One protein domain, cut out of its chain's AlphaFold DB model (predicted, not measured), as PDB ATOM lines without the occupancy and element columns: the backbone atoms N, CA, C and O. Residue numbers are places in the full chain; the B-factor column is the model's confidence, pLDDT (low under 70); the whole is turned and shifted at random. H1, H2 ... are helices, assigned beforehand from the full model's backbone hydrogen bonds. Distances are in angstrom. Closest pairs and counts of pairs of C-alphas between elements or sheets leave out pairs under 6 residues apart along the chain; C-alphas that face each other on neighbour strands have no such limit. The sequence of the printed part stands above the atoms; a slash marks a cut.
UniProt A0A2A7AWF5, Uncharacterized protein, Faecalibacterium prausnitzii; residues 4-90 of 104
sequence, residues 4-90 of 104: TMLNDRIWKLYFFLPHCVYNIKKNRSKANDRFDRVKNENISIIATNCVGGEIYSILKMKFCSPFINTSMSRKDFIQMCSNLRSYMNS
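AT A GLANCE: This is residues 4 to 90 of the 104 residues of an uncharacterized protein of Faecalibacterium prausnitzii (UniProt A0A2A7AWF5). The model is a loose, flat and open chain of helices, none of which touches another. The longest helix, H2, makes a corner with H1 on one side, the short H3 sits near the middle between two long loops, and H4 and H5 make a second corner on the far side. H1 and the first residues of H2 stick out, residues 4 to 14 and 16 to 23 standing free. The printed part has 87 residues with five named helices, in the order H1, H2, H3, H4, H5, and no named strand; its class is all helix. It is loose, with a radius of gyration of the C-alphas of 16.3 A, and spans 46 by 39 by 18 A.

HOW THE PARTS SIT: H2, residues 18 to 34, is close to but not clearly touching H3, residues 51 to 58; the closest C-alphas, those of Arg 28 and Ile 58, are 6.0 A apart. Their lines are about perpendicular, at 87 degrees. H2 is also close to but not clearly touching H1, residues 4 to 15, with the closest C-alphas, those of Phe 15 and Val 21, 6.7 A apart. H1 and H2 run the same way at a steep tilt of 67 degrees. H4, residues 74 to 82, is close to but not clearly touching H5, residues 84 to 89; the closest C-alphas, those of Met 80 and Tyr 87, are 6.4 A apart. Their lines are about perpendicular, at 82 degrees. H3 and H4 are apart, and H1 is apart from H3, H4 and H5. In H1, H2, H3, H4 and H5 every O i to N i+4 pair is within hydrogen-bond range.

IN THESE COORDINATES: H2 measures 24.3 A from its first to its last C-alpha, and C-alpha 18 is at (-110.115, 81.378, 37.180). H1 measures 16.3 A and begins with C-alpha 4 at (-132.026, 84.942, 45.565). H3 measures 10.4 A, H4 12.3 A and H5 8.7 A. H5 ends with C-alpha 89 at (-131.628, 52.719, 65.754).

THE WHOLE: The two C-alphas farthest apart, those of Pro 18 and Ser 90, are 46.1 A apart. The links from H2 to H3, residues 35 to 50, and from H3 to H4, residues 59 to 73, are long. The links from H1 to H2 and from H4 to H5 are tight. The printed part has no cut. Its mean pLDDT is 87.5, and residues 4 to 7, 11 and 15 are under 70.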
ATOM      1  N   THR A   4    -132.476  86.342  45.637       59.84
ATOM      2  CA  THR A   4    -132.026  84.942  45.565       59.84
ATOM      3  C   THR A   4    -131.578  84.529  44.161       59.84
ATOM      4  O   THR A   4    -130.492  83.990  44.006       59.84
ATOM      5  N   MET A   5    -132.346  84.865  43.121       58.31
ATOM      6  CA  MET A   5    -131.996  84.551  41.724       58.31
ATOM      7  C   MET A   5    -130.791  85.364  41.225       58.31
ATOM      8  O   MET A   5    -130.019  84.900  40.386       58.31
ATOM      9  N   LEU A   6    -130.628  86.591  41.731       61.03
ATOM     10  CA  LEU A   6    -129.488  87.460  41.429       61.03
ATOM     11  C   LEU A   6    -128.202  86.914  42.061       61.03
ATOM     12  O   LEU A   6    -127.190  86.789  41.369       61.03
ATOM     13  N   ASN A   7    -128.276  86.505  43.331       64.81
ATOM     14  CA  ASN A   7    -127.179  85.836  44.023       64.81
ATOM     15  C   ASN A   7    -126.790  84.529  43.336       64.81
ATOM     16  O   ASN A   7    -125.606  84.324  43.123       64.81
ATOM     17  N   ASP A   8    -127.737  83.700  42.896       70.25
ATOM     18  CA  ASP A   8    -127.425  82.454  42.181       70.25
ATOM     19  C   ASP A   8    -126.660  82.684  40.873       70.25
ATOM     20  O   ASP A   8    -125.740  81.939  40.537       70.25
ATOM     21  N   ARG A   9    -127.011  83.726  40.111       73.06
ATOM     22  CA  ARG A   9    -126.306  84.061  38.863       73.06
ATOM     23  C   ARG A   9    -124.905  84.603  39.130       73.06
ATOM     24  O   ARG A   9    -123.969  84.216  38.434       73.06
ATOM     25  N   ILE A  10    -124.760  85.451  40.148       73.44
ATOM     26  CA  ILE A  10    -123.457  85.957  40.595       73.44
ATOM     27  C   ILE A  10    -122.597  84.806  41.123       73.44
ATOM     28  O   ILE A  10    -121.417  84.730  40.800       73.44
ATOM     29  N   TRP A  11    -123.184  83.875  41.873       63.06
ATOM     30  CA  TRP A  11    -122.487  82.729  42.450       63.06
ATOM     31  C   TRP A  11    -122.047  81.730  41.377       63.06
ATOM     32  O   TRP A  11    -120.913  81.255  41.402       63.06
ATOM     33  N   LYS A  12    -122.889  81.496  40.360       72.44
ATOM     34  CA  LYS A  12    -122.503  80.742  39.158       72.44
ATOM     35  C   LYS A  12    -121.314  81.394  38.463       72.44
ATOM     36  O   LYS A  12    -120.345  80.704  38.179       72.44
ATOM     37  N   LEU A  13    -121.351  82.709  38.236       76.44
ATOM     38  CA  LEU A  13    -120.236  83.430  37.617       76.44
ATOM     39  C   LEU A  13    -118.960  83.357  38.474       76.44
ATOM     40  O   LEU A  13    -117.884  83.096  37.942       76.44
ATOM     41  N   TYR A  14    -119.090  83.521  39.793       72.38
ATOM     42  CA  TYR A  14    -117.993  83.421  40.755       72.38
ATOM     43  C   TYR A  14    -117.303  82.054  40.693       72.38
ATOM     44  O   TYR A  14    -116.079  81.984  40.651       72.38
ATOM     45  N   PHE A  15    -118.068  80.966  40.586       68.88
ATOM     46  CA  PHE A  15    -117.517  79.612  40.489       68.88
ATOM     47  C   PHE A  15    -116.653  79.396  39.235       68.88
ATOM     48  O   PHE A  15    -115.706  78.608  39.262       68.88
ATOM     49  N   PHE A  16    -116.945  80.122  38.151       76.12
ATOM     50  CA  PHE A  16    -116.164  80.085  36.911       76.12
ATOM     51  C   PHE A  16    -114.979  81.047  36.903       76.12
ATOM     52  O   PHE A  16    -114.189  81.019  35.956       76.12
ATOM     53  N   LEU A  17    -114.809  81.876  37.939       83.62
ATOM     54  CA  LEU A  17    -113.630  82.724  38.021       83.62
ATOM     55  C   LEU A  17    -112.368  81.847  38.065       83.62
ATOM     56  O   LEU A  17    -112.327  80.854  38.804       83.62
ATOM     57  N   PRO A  18    -111.310  82.210  37.316       81.62
ATOM     58  CA  PRO A  18    -110.115  81.378  37.180       81.62
ATOM     59  C   PRO A  18    -109.492  80.970  38.517       81.62
ATOM     60  O   PRO A  18    -109.014  79.847  38.658       81.62
ATOM     61  N   HIS A  19    -109.540  81.850  39.523       80.88
ATOM     62  CA  HIS A  19    -108.997  81.571  40.850       80.88
ATOM     63  C   HIS A  19    -109.833  80.541  41.630       80.88
ATOM     64  O   HIS A  19    -109.255  79.691  42.307       80.88
ATOM     65  N   CYS A  20    -111.165  80.557  41.507       81.12
ATOM     66  CA  CYS A  20    -112.046  79.545  42.097       81.12
ATOM     67  C   CYS A  20    -111.789  78.183  41.456       81.12
ATOM     68  O   CYS A  20    -111.521  77.211  42.161       81.12
ATOM     69  N   VAL A  21    -111.756  78.127  40.121       83.50
ATOM     70  CA  VAL A  21    -111.443  76.904  39.366       83.50
ATOM     71  C   VAL A  21    -110.058  76.366  39.736       83.50
ATOM     72  O   VAL A  21    -109.905  75.168  39.985       83.50
ATOM     73  N   TYR A  22    -109.047  77.236  39.809       87.25
ATOM     74  CA  TYR A  22    -107.697  76.867  40.230       87.25
ATOM     75  C   TYR A  22    -107.677  76.311  41.659       87.25
ATOM     76  O   TYR A  22    -107.123  75.234  41.884       87.25
ATOM     77  N   ASN A  23    -108.319  76.987  42.618       83.88
ATOM     78  CA  ASN A  23    -108.373  76.535  44.009       83.88
ATOM     79  C   ASN A  23    -109.109  75.201  44.157       83.88
ATOM     80  O   ASN A  23    -108.626  74.323  44.869       83.88
ATOM     81  N   ILE A  24    -110.219  74.998  43.443       82.50
ATOM     82  CA  ILE A  24    -110.946  73.721  43.426       82.50
ATOM     83  C   ILE A  24    -110.040  72.606  42.893       82.50
ATOM     84  O   ILE A  24    -109.913  71.559  43.528       82.50
ATOM     85  N   LYS A  25    -109.359  72.831  41.760       86.38
ATOM     86  CA  LYS A  25    -108.419  71.853  41.184       86.38
ATOM     87  C   LYS A  25    -107.269  71.538  42.145       86.38
ATOM     88  O   LYS A  25    -106.969  70.367  42.375       86.38
ATOM     89  N   LYS A  26    -106.661  72.567  42.742       87.12
ATOM     90  CA  LYS A  26    -105.562  72.436  43.708       87.12
ATOM     91  C   LYS A  26    -105.987  71.658  44.953       87.12
ATOM     92  O   LYS A  26    -105.282  70.739  45.363       87.12
ATOM     93  N   ASN A  27    -107.140  71.985  45.533       83.50
ATOM     94  CA  ASN A  27    -107.660  71.304  46.718       83.50
ATOM     95  C   ASN A  27    -108.047  69.856  46.413       83.50
ATOM     96  O   ASN A  27    -107.737  68.970  47.204       83.50
ATOM     97  N   ARG A  28    -108.629  69.588  45.237       85.69
ATOM     98  CA  ARG A  28    -108.928  68.221  44.795       85.69
ATOM     99  C   ARG A  28    -107.666  67.381  44.620       85.69
ATOM    100  O   ARG A  28    -107.655  66.229  45.036       85.69
ATOM    101  N   SER A  29    -106.613  67.952  44.032       88.12
ATOM    102  CA  SER A  29    -105.318  67.273  43.893       88.12
ATOM    103  C   SER A  29    -104.739  66.906  45.261       88.12
ATOM    104  O   SER A  29    -104.476  65.738  45.521       88.12
ATOM    105  N   LYS A  30    -104.678  67.872  46.189       88.19
ATOM    106  CA  LYS A  30    -104.212  67.636  47.566       88.19
ATOM    107  C   LYS A  30    -105.040  66.593  48.318       88.19
ATOM    108  O   LYS A  30    -104.481  65.805  49.071       88.19
ATOM    109  N   ALA A  31    -106.363  66.609  48.151       86.38
ATOM    110  CA  ALA A  31    -107.244  65.626  48.774       86.38
ATOM    111  C   ALA A  31    -106.979  64.217  48.226       86.38
ATOM    112  O   ALA A  31    -106.891  63.277  49.003       86.38
ATOM    113  N   ASN A  32    -106.792  64.079  46.910       84.62
ATOM    114  CA  ASN A  32    -106.469  62.795  46.285       84.62
ATOM    115  C   ASN A  32    -105.084  62.266  46.672       84.62
ATOM    116  O   ASN A  32    -104.942  61.064  46.833       84.62
ATOM    117  N   ASP A  33    -104.095  63.147  46.816       89.00
ATOM    118  CA  ASP A  33    -102.727  62.783  47.206       89.00
ATOM    119  C   ASP A  33    -102.655  62.256  48.649       89.00
ATOM    120  O   ASP A  33    -101.940  61.308  48.951       89.00
ATOM    121  N   ARG A  34    -103.453  62.839  49.551       88.00
ATOM    122  CA  ARG A  34    -103.452  62.479  50.979       88.00
ATOM    123  C   ARG A  34    -104.416  61.354  51.342       88.00
ATOM    124  O   ARG A  34    -104.302  60.797  52.431       88.00
ATOM    125  N   PHE A  35    -105.398  61.063  50.491       88.81
ATOM    126  CA  PHE A  35    -106.463  60.114  50.798       88.81
ATOM    127  C   PHE A  35    -106.227  58.767  50.114       88.81
ATOM    128  O   PHE A  35    -106.402  58.621  48.903       88.81
ATOM    129  N   ASP A  36    -105.880  57.759  50.913       89.69
ATOM    130  CA  ASP A  36    -105.708  56.384  50.447       89.69
ATOM    131  C   ASP A  36    -107.071  55.734  50.169       89.69
ATOM    132  O   ASP A  36    -107.783  55.310  51.081       89.69
ATOM    133  N   ARG A  37    -107.443  55.658  48.891       83.44
ATOM    134  CA  ARG A  37    -108.723  55.085  48.445       83.44
ATOM    135  C   ARG A  37    -108.801  53.575  48.630       83.44
ATOM    136  O   ARG A  37    -109.901  53.066  48.796       83.44
ATOM    137  N   VAL A  38    -107.662  52.883  48.585       83.75
ATOM    138  CA  VAL A  38    -107.616  51.420  48.703       83.75
ATOM    139  C   VAL A  38    -107.935  51.024  50.137       83.75
ATOM    140  O   VAL A  38    -108.711  50.105  50.367       83.75
ATOM    141  N   LYS A  39    -107.401  51.766  51.112       87.31
ATOM    142  CA  LYS A  39    -107.707  51.526  52.530       87.31
ATOM    143  C   LYS A  39    -109.075  52.049  52.965       87.31
ATOM    144  O   LYS A  39    -109.628  51.537  53.932       87.31
ATOM    145  N   ASN A  40    -109.611  53.069  52.294       87.94
ATOM    146  CA  ASN A  40    -110.783  53.817  52.762       87.94
ATOM    147  C   ASN A  40    -111.982  53.756  51.804       87.94
ATOM    148  O   ASN A  40    -112.739  54.719  51.718       87.94
ATOM    149  N   GLU A  41    -112.188  52.659  51.075       83.62
ATOM    150  CA  GLU A  41    -113.240  52.579  50.048       83.62
ATOM    151  C   GLU A  41    -114.682  52.745  50.577       83.62
ATOM    152  O   GLU A  41    -115.525  53.287  49.862       83.62
ATOM    153  N   ASN A  42    -114.958  52.363  51.833       88.88
ATOM    154  CA  ASN A  42    -116.313  52.292  52.406       88.88
ATOM    155  C   ASN A  42    -116.479  53.125  53.693       88.88
ATOM    156  O   ASN A  42    -117.099  52.684  54.662       88.88
ATOM    157  N   ILE A  43    -115.908  54.333  53.743       93.50
ATOM    158  CA  ILE A  43    -116.043  55.197  54.929       93.50
ATOM    159  C   ILE A  43    -117.410  55.886  54.996       93.50
ATOM    160  O   ILE A  43    -117.929  56.388  53.998       93.50
ATOM    161  N   SER A  44    -117.969  55.973  56.202       94.94
ATOM    162  CA  SER A  44    -119.169  56.761  56.505       94.94
ATOM    163  C   SER A  44    -118.776  58.129  57.064       94.94
ATOM    164  O   SER A  44    -118.194  58.208  58.142       94.94
ATOM    165  N   ILE A  45    -119.089  59.214  56.350       94.62
ATOM    166  CA  ILE A  45    -118.827  60.584  56.816       94.62
ATOM    167  C   ILE A  45    -120.039  61.102  57.586       94.62
ATOM    168  O   ILE A  45    -121.137  61.183  57.039       94.62
ATOM    169  N   ILE A  46    -119.834  61.498  58.838       95.62
ATOM    170  CA  ILE A  46    -120.855  62.139  59.672       95.62
ATOM    171  C   ILE A  46    -120.580  63.641  59.676       95.62
ATOM    172  O   ILE A  46    -119.500  64.075  60.073       95.62
ATOM    173  N   ALA A  47    -121.546  64.435  59.217       95.19
ATOM    174  CA  ALA A  47    -121.404  65.879  59.080       95.19
ATOM    175  C   ALA A  47    -122.665  66.614  59.545       95.19
ATOM    176  O   ALA A  47    -123.777  66.092  59.467       95.19
ATOM    177  N   THR A  48    -122.479  67.845  60.023       93.50
ATOM    178  CA  THR A  48    -123.565  68.739  60.459       93.50
ATOM    179  C   THR A  48    -124.412  69.242  59.294       93.50
ATOM    180  O   THR A  48    -125.561  69.628  59.498       93.50
ATOM    181  N   ASN A  49    -123.839  69.294  58.090       93.44
ATOM    182  CA  ASN A  49    -124.480  69.834  56.902       93.44
ATOM    183  C   ASN A  49    -124.003  69.137  55.607       93.44
ATOM    184  O   ASN A  49    -123.305  68.120  55.643       93.44
ATOM    185  N   CYS A  50    -124.330  69.729  54.453       92.69
ATOM    186  CA  CYS A  50    -124.011  69.218  53.118       92.69
ATOM    187  C   CYS A  50    -122.516  68.993  52.823       92.69
ATOM    188  O   CYS A  50    -122.202  68.316  51.842       92.69
ATOM    189  N   VAL A  51    -121.595  69.476  53.669       92.94
ATOM    190  CA  VAL A  51    -120.147  69.279  53.485       92.94
ATOM    191  C   VAL A  51    -119.767  67.800  53.365       92.94
ATOM    192  O   VAL A  51    -118.855  67.462  52.615       92.94
ATOM    193  N   GLY A  52    -120.494  66.895  54.035       93.31
ATOM    194  CA  GLY A  52    -120.246  65.455  53.929       93.31
ATOM    195  C   GLY A  52    -120.385  64.945  52.491       93.31
ATOM    196  O   GLY A  52    -119.506  64.244  51.989       93.31
ATOM    197  N   GLY A  53    -121.445  65.365  51.795       94.12
ATOM    198  CA  GLY A  53    -121.678  65.026  50.388       94.12
ATOM    199  C   GLY A  53    -120.647  65.651  49.445       94.12
ATOM    200  O   GLY A  53    -120.199  65.004  48.496       94.12
ATOM    201  N   GLU A  54    -120.209  66.880  49.729       91.44
ATOM    202  CA  GLU A  54    -119.149  67.533  48.952       91.44
ATOM    203  C   GLU A  54    -117.816  66.785  49.056       91.44
ATOM    204  O   GLU A  54    -117.149  66.586  48.039       91.44
ATOM    205  N   ILE A  55    -117.447  66.305  50.248       91.12
ATOM    206  CA  ILE A  55    -116.220  65.519  50.446       91.12
ATOM    207  C   ILE A  55    -116.277  64.220  49.633       91.12
ATOM    208  O   ILE A  55    -115.340  63.937  48.880       91.12
ATOM    209  N   TYR A  56    -117.388  63.476  49.702       92.94
ATOM    210  CA  TYR A  56    -117.599  62.296  48.852       92.94
ATOM    211  C   TYR A  56    -117.440  62.630  47.357       92.94
ATOM    212  O   TYR A  56    -116.784  61.890  46.625       92.94
ATOM    213  N   SER A  57    -117.977  63.767  46.899       90.19
ATOM    214  CA  SER A  57    -117.892  64.217  45.500       90.19
ATOM    215  C   SER A  57    -116.463  64.588  45.066       90.19
ATOM    216  O   SER A  57    -115.981  64.165  44.004       90.19
ATOM    217  N   ILE A  58    -115.728  65.328  45.906       88.50
ATOM    218  CA  ILE A  58    -114.319  65.683  45.674       88.50
ATOM    219  C   ILE A  58    -113.486  64.409  45.519       88.50
ATOM    220  O   ILE A  58    -112.753  64.276  44.527       88.50
ATOM    221  N   LEU A  59    -113.677  63.462  46.444       88.94
ATOM    222  CA  LEU A  59    -113.011  62.163  46.481       88.94
ATOM    223  C   LEU A  59    -113.604  61.145  45.494       88.94
ATOM    224  O   LEU A  59    -113.045  60.065  45.351       88.94
ATOM    225  N   LYS A  60    -114.656  61.463  44.729       87.94
ATOM    226  CA  LYS A  60    -115.308  60.530  43.782       87.94
ATOM    227  C   LYS A  60    -115.656  59.175  44.425       87.94
ATOM    228  O   LYS A  60    -115.341  58.124  43.872       87.94
ATOM    229  N   MET A  61    -116.237  59.213  45.614       90.75
ATOM    230  CA  MET A  61    -116.621  58.034  46.387       90.75
ATOM    231  C   MET A  61    -118.139  57.849  46.375       90.75
ATOM    232  O   MET A  61    -118.884  58.808  46.169       90.75
ATOM    233  N   LYS A  62    -118.599  56.618  46.613       91.88
ATOM    234  CA  LYS A  62    -120.025  56.344  46.825       91.88
ATOM    235  C   LYS A  62    -120.456  56.907  48.180       91.88
ATOM    236  O   LYS A  62    -119.673  56.914  49.125       91.88
ATOM    237  N   PHE A  63    -121.703  57.359  48.276       94.88
ATOM    238  CA  PHE A  63    -122.270  57.757  49.560       94.88
ATOM    239  C   PHE A  63    -122.502  56.514  50.418       94.88
ATOM    240  O   PHE A  63    -123.332  55.672  50.085       94.88
ATOM    241  N   CYS A  64    -121.771  56.419  51.526       94.81
ATOM    242  CA  CYS A  64    -121.913  55.342  52.509       94.81
ATOM    243  C   CYS A  64    -122.505  55.850  53.833       94.81
ATOM    244  O   CYS A  64    -122.422  55.169  54.842       94.81
ATOM    245  N   SER A  65    -123.073  57.057  53.847       94.75
ATOM    246  CA  SER A  65    -123.571  57.728  55.047       94.75
ATOM    247  C   SER A  65    -125.026  58.166  54.866       94.75
ATOM    248  O   SER A  65    -125.379  58.587  53.765       94.75
ATOM    249  N   PRO A  66    -125.863  58.134  55.922       92.00
ATOM    250  CA  PRO A  66    -127.194  58.741  55.896       92.00
ATOM    251  C   PRO A  66    -127.150  60.275  56.043       92.00
ATOM    252  O   PRO A  66    -128.162  60.944  55.854       92.00
ATOM    253  N   PHE A  67    -125.986  60.857  56.359       94.31
ATOM    254  CA  PHE A  67    -125.789  62.296  56.571       94.31
ATOM    255  C   PHE A  67    -125.503  63.045  55.264       94.31
ATOM    256  O   PHE A  67    -124.548  63.816  55.160       94.31
ATOM    257  N   ILE A  68    -126.317  62.781  54.241       95.12
ATOM    258  CA  ILE A  68    -126.220  63.405  52.918       95.12
ATOM    259  C   ILE A  68    -127.348  64.420  52.775       95.12
ATOM    260  O   ILE A  68    -128.497  64.126  53.091       95.12
ATOM    261  N   ASN A  69    -127.010  65.624  52.306       92.69
ATOM    262  CA  ASN A  69    -127.953  66.739  52.157       92.69
ATOM    263  C   ASN A  69    -128.709  67.083  53.454       92.69
ATOM    264  O   ASN A  69    -129.836  67.574  53.424       92.69
ATOM    265  N   THR A  70    -128.078  66.845  54.601       91.00
ATOM    266  CA  THR A  70    -128.616  67.209  55.907       91.00
ATOM    267  C   THR A  70    -128.259  68.652  56.259       91.00
ATOM    268  O   THR A  70    -127.328  69.242  55.707       91.00
ATOM    269  N   SER A  71    -129.014  69.227  57.191       92.62
ATOM    270  CA  SER A  71    -128.660  70.449  57.908       92.62
ATOM    271  C   SER A  71    -129.155  70.290  59.337       92.62
ATOM    272  O   SER A  71    -130.345  70.077  59.566       92.62
ATOM    273  N   MET A  72    -128.234  70.318  60.290       91.62
ATOM    274  CA  MET A  72    -128.507  70.094  61.702       91.62
ATOM    275  C   MET A  72    -127.872  71.207  62.527       91.62
ATOM    276  O   MET A  72    -126.777  71.689  62.217       91.62
ATOM    277  N   SER A  73    -128.541  71.614  63.606       93.56
ATOM    278  CA  SER A  73    -127.946  72.560  64.541       93.56
ATOM    279  C   SER A  73    -126.690  71.946  65.176       93.56
ATOM    280  O   SER A  73    -126.610  70.738  65.405       93.56
ATOM    281  N   ARG A  74    -125.692  72.776  65.503       92.81
ATOM    282  CA  ARG A  74    -124.471  72.293  66.175       92.81
ATOM    283  C   ARG A  74    -124.784  71.564  67.486       92.81
ATOM    284  O   ARG A  74    -124.114  70.589  67.804       92.81
ATOM    285  N   LYS A  75    -125.792  72.034  68.227       95.00
ATOM    286  CA  LYS A  75    -126.216  71.434  69.497       95.00
ATOM    287  C   LYS A  75    -126.752  70.019  69.279       95.00
ATOM    288  O   LYS A  75    -126.281  69.093  69.934       95.00
ATOM    289  N   ASP A  76    -127.672  69.852  68.333       93.94
ATOM    290  CA  ASP A  76    -128.281  68.547  68.047       93.94
ATOM    291  C   ASP A  76    -127.258  67.579  67.456       93.94
ATOM    292  O   ASP A  76    -127.265  66.399  67.787       93.94
ATOM    293  N   PHE A  77    -126.316  68.084  66.658       95.12
ATOM    294  CA  PHE A  77    -125.230  67.273  66.123       95.12
ATOM    295  C   PHE A  77    -124.325  66.712  67.217       95.12
ATOM    296  O   PHE A  77    -124.018  65.524  67.203       95.12
ATOM    297  N   ILE A  78    -123.923  67.536  68.191       96.62
ATOM    298  CA  ILE A  78    -123.112  67.072  69.326       96.62
ATOM    299  C   ILE A  78    -123.893  66.043  70.152       96.62
ATOM    300  O   ILE A  78    -123.342  64.999  70.507       96.62
ATOM    301  N   GLN A  79    -125.177  66.303  70.413       96.44
ATOM    302  CA  GLN A  79    -126.050  65.377  71.137       96.44
ATOM    303  C   GLN A  79    -126.174  64.032  70.407       96.44
ATOM    304  O   GLN A  79    -126.042  62.972  71.018       96.44
ATOM    305  N   MET A  80    -126.379  64.075  69.091       95.31
ATOM    306  CA  MET A  80    -126.472  62.892  68.248       95.31
ATOM    307  C   MET A  80    -125.162  62.109  68.234       95.31
ATOM    308  O   MET A  80    -125.179  60.905  68.462       95.31
ATOM    309  N   CYS A  81    -124.023  62.771  68.017       95.44
ATOM    310  CA  CYS A  81    -122.710  62.126  68.010       95.44
ATOM    311  C   CYS A  81    -122.374  61.475  69.359       95.44
ATOM    312  O   CYS A  81    -121.791  60.394  69.382       95.44
ATOM    313  N   SER A  82    -122.798  62.085  70.470       97.31
ATOM    314  CA  SER A  82    -122.587  61.550  71.825       97.31
ATOM    315  C   SER A  82    -123.359  60.251  72.089       97.31
ATOM    316  O   SER A  82    -122.975  59.482  72.964       97.31
ATOM    317  N   ASN A  83    -124.430  59.980  71.336       96.06
ATOM    318  CA  ASN A  83    -125.209  58.744  71.442       96.06
ATOM    319  C   ASN A  83    -125.627  58.202  70.064       96.06
ATOM    320  O   ASN A  83    -126.790  57.868  69.816       96.06
ATOM    321  N   LEU A  84    -124.665  58.122  69.142       95.06
ATOM    322  CA  LEU A  84    -124.938  57.860  67.728       95.06
ATOM    323  C   LEU A  84    -125.747  56.578  67.503       95.06
ATOM    324  O   LEU A  84    -126.714  56.583  66.748       95.06
ATOM    325  N   ARG A  85    -125.384  55.485  68.186       95.62
ATOM    326  CA  ARG A  85    -126.045  54.180  68.030       95.62
ATOM    327  C   ARG A  85    -127.529  54.242  68.382       95.62
ATOM    328  O   ARG A  85    -128.332  53.647  67.671       95.62
ATOM    329  N   SER A  86    -127.895  54.962  69.441       96.44
ATOM    330  CA  SER A  86    -129.303  55.124  69.804       96.44
ATOM    331  C   SER A  86    -130.060  55.868  68.712       96.44
ATOM    332  O   SER A  86    -131.118  55.411  68.307       96.44
ATOM    333  N   TYR A  87    -129.512  56.973  68.199       94.81
ATOM    334  CA  TYR A  87    -130.167  57.755  67.147       94.81
ATOM    335  C   TYR A  87    -130.282  56.999  65.821       94.81
ATOM    336  O   TYR A  87    -131.308  57.109  65.162       94.81
ATOM    337  N   MET A  88    -129.272  56.210  65.438       94.44
ATOM    338  CA  MET A  88    -129.322  55.399  64.212       94.44
ATOM    339  C   MET A  88    -130.320  54.234  64.305       94.44
ATOM    340  O   MET A  88    -130.819  53.785  63.279       94.44
ATOM    341  N   ASN A  89    -130.622  53.759  65.517       96.06
ATOM    342  CA  ASN A  89    -131.628  52.719  65.754       96.06
ATOM    343  C   ASN A  89    -133.043  53.285  65.970       96.06
ATOM    344  O   ASN A  89    -134.009  52.523  66.018       96.06
ATOM    345  N   SER A  90    -133.178  54.602  66.127       94.31
ATOM    346  CA  SER A  90    -134.475  55.255  66.280       94.31
ATOM    347  C   SER A  90    -135.230  55.299  64.956       94.31
ATOM    348  O   SER A  90    -134.655  55.467  63.881       94.31
TER     349      SER A  90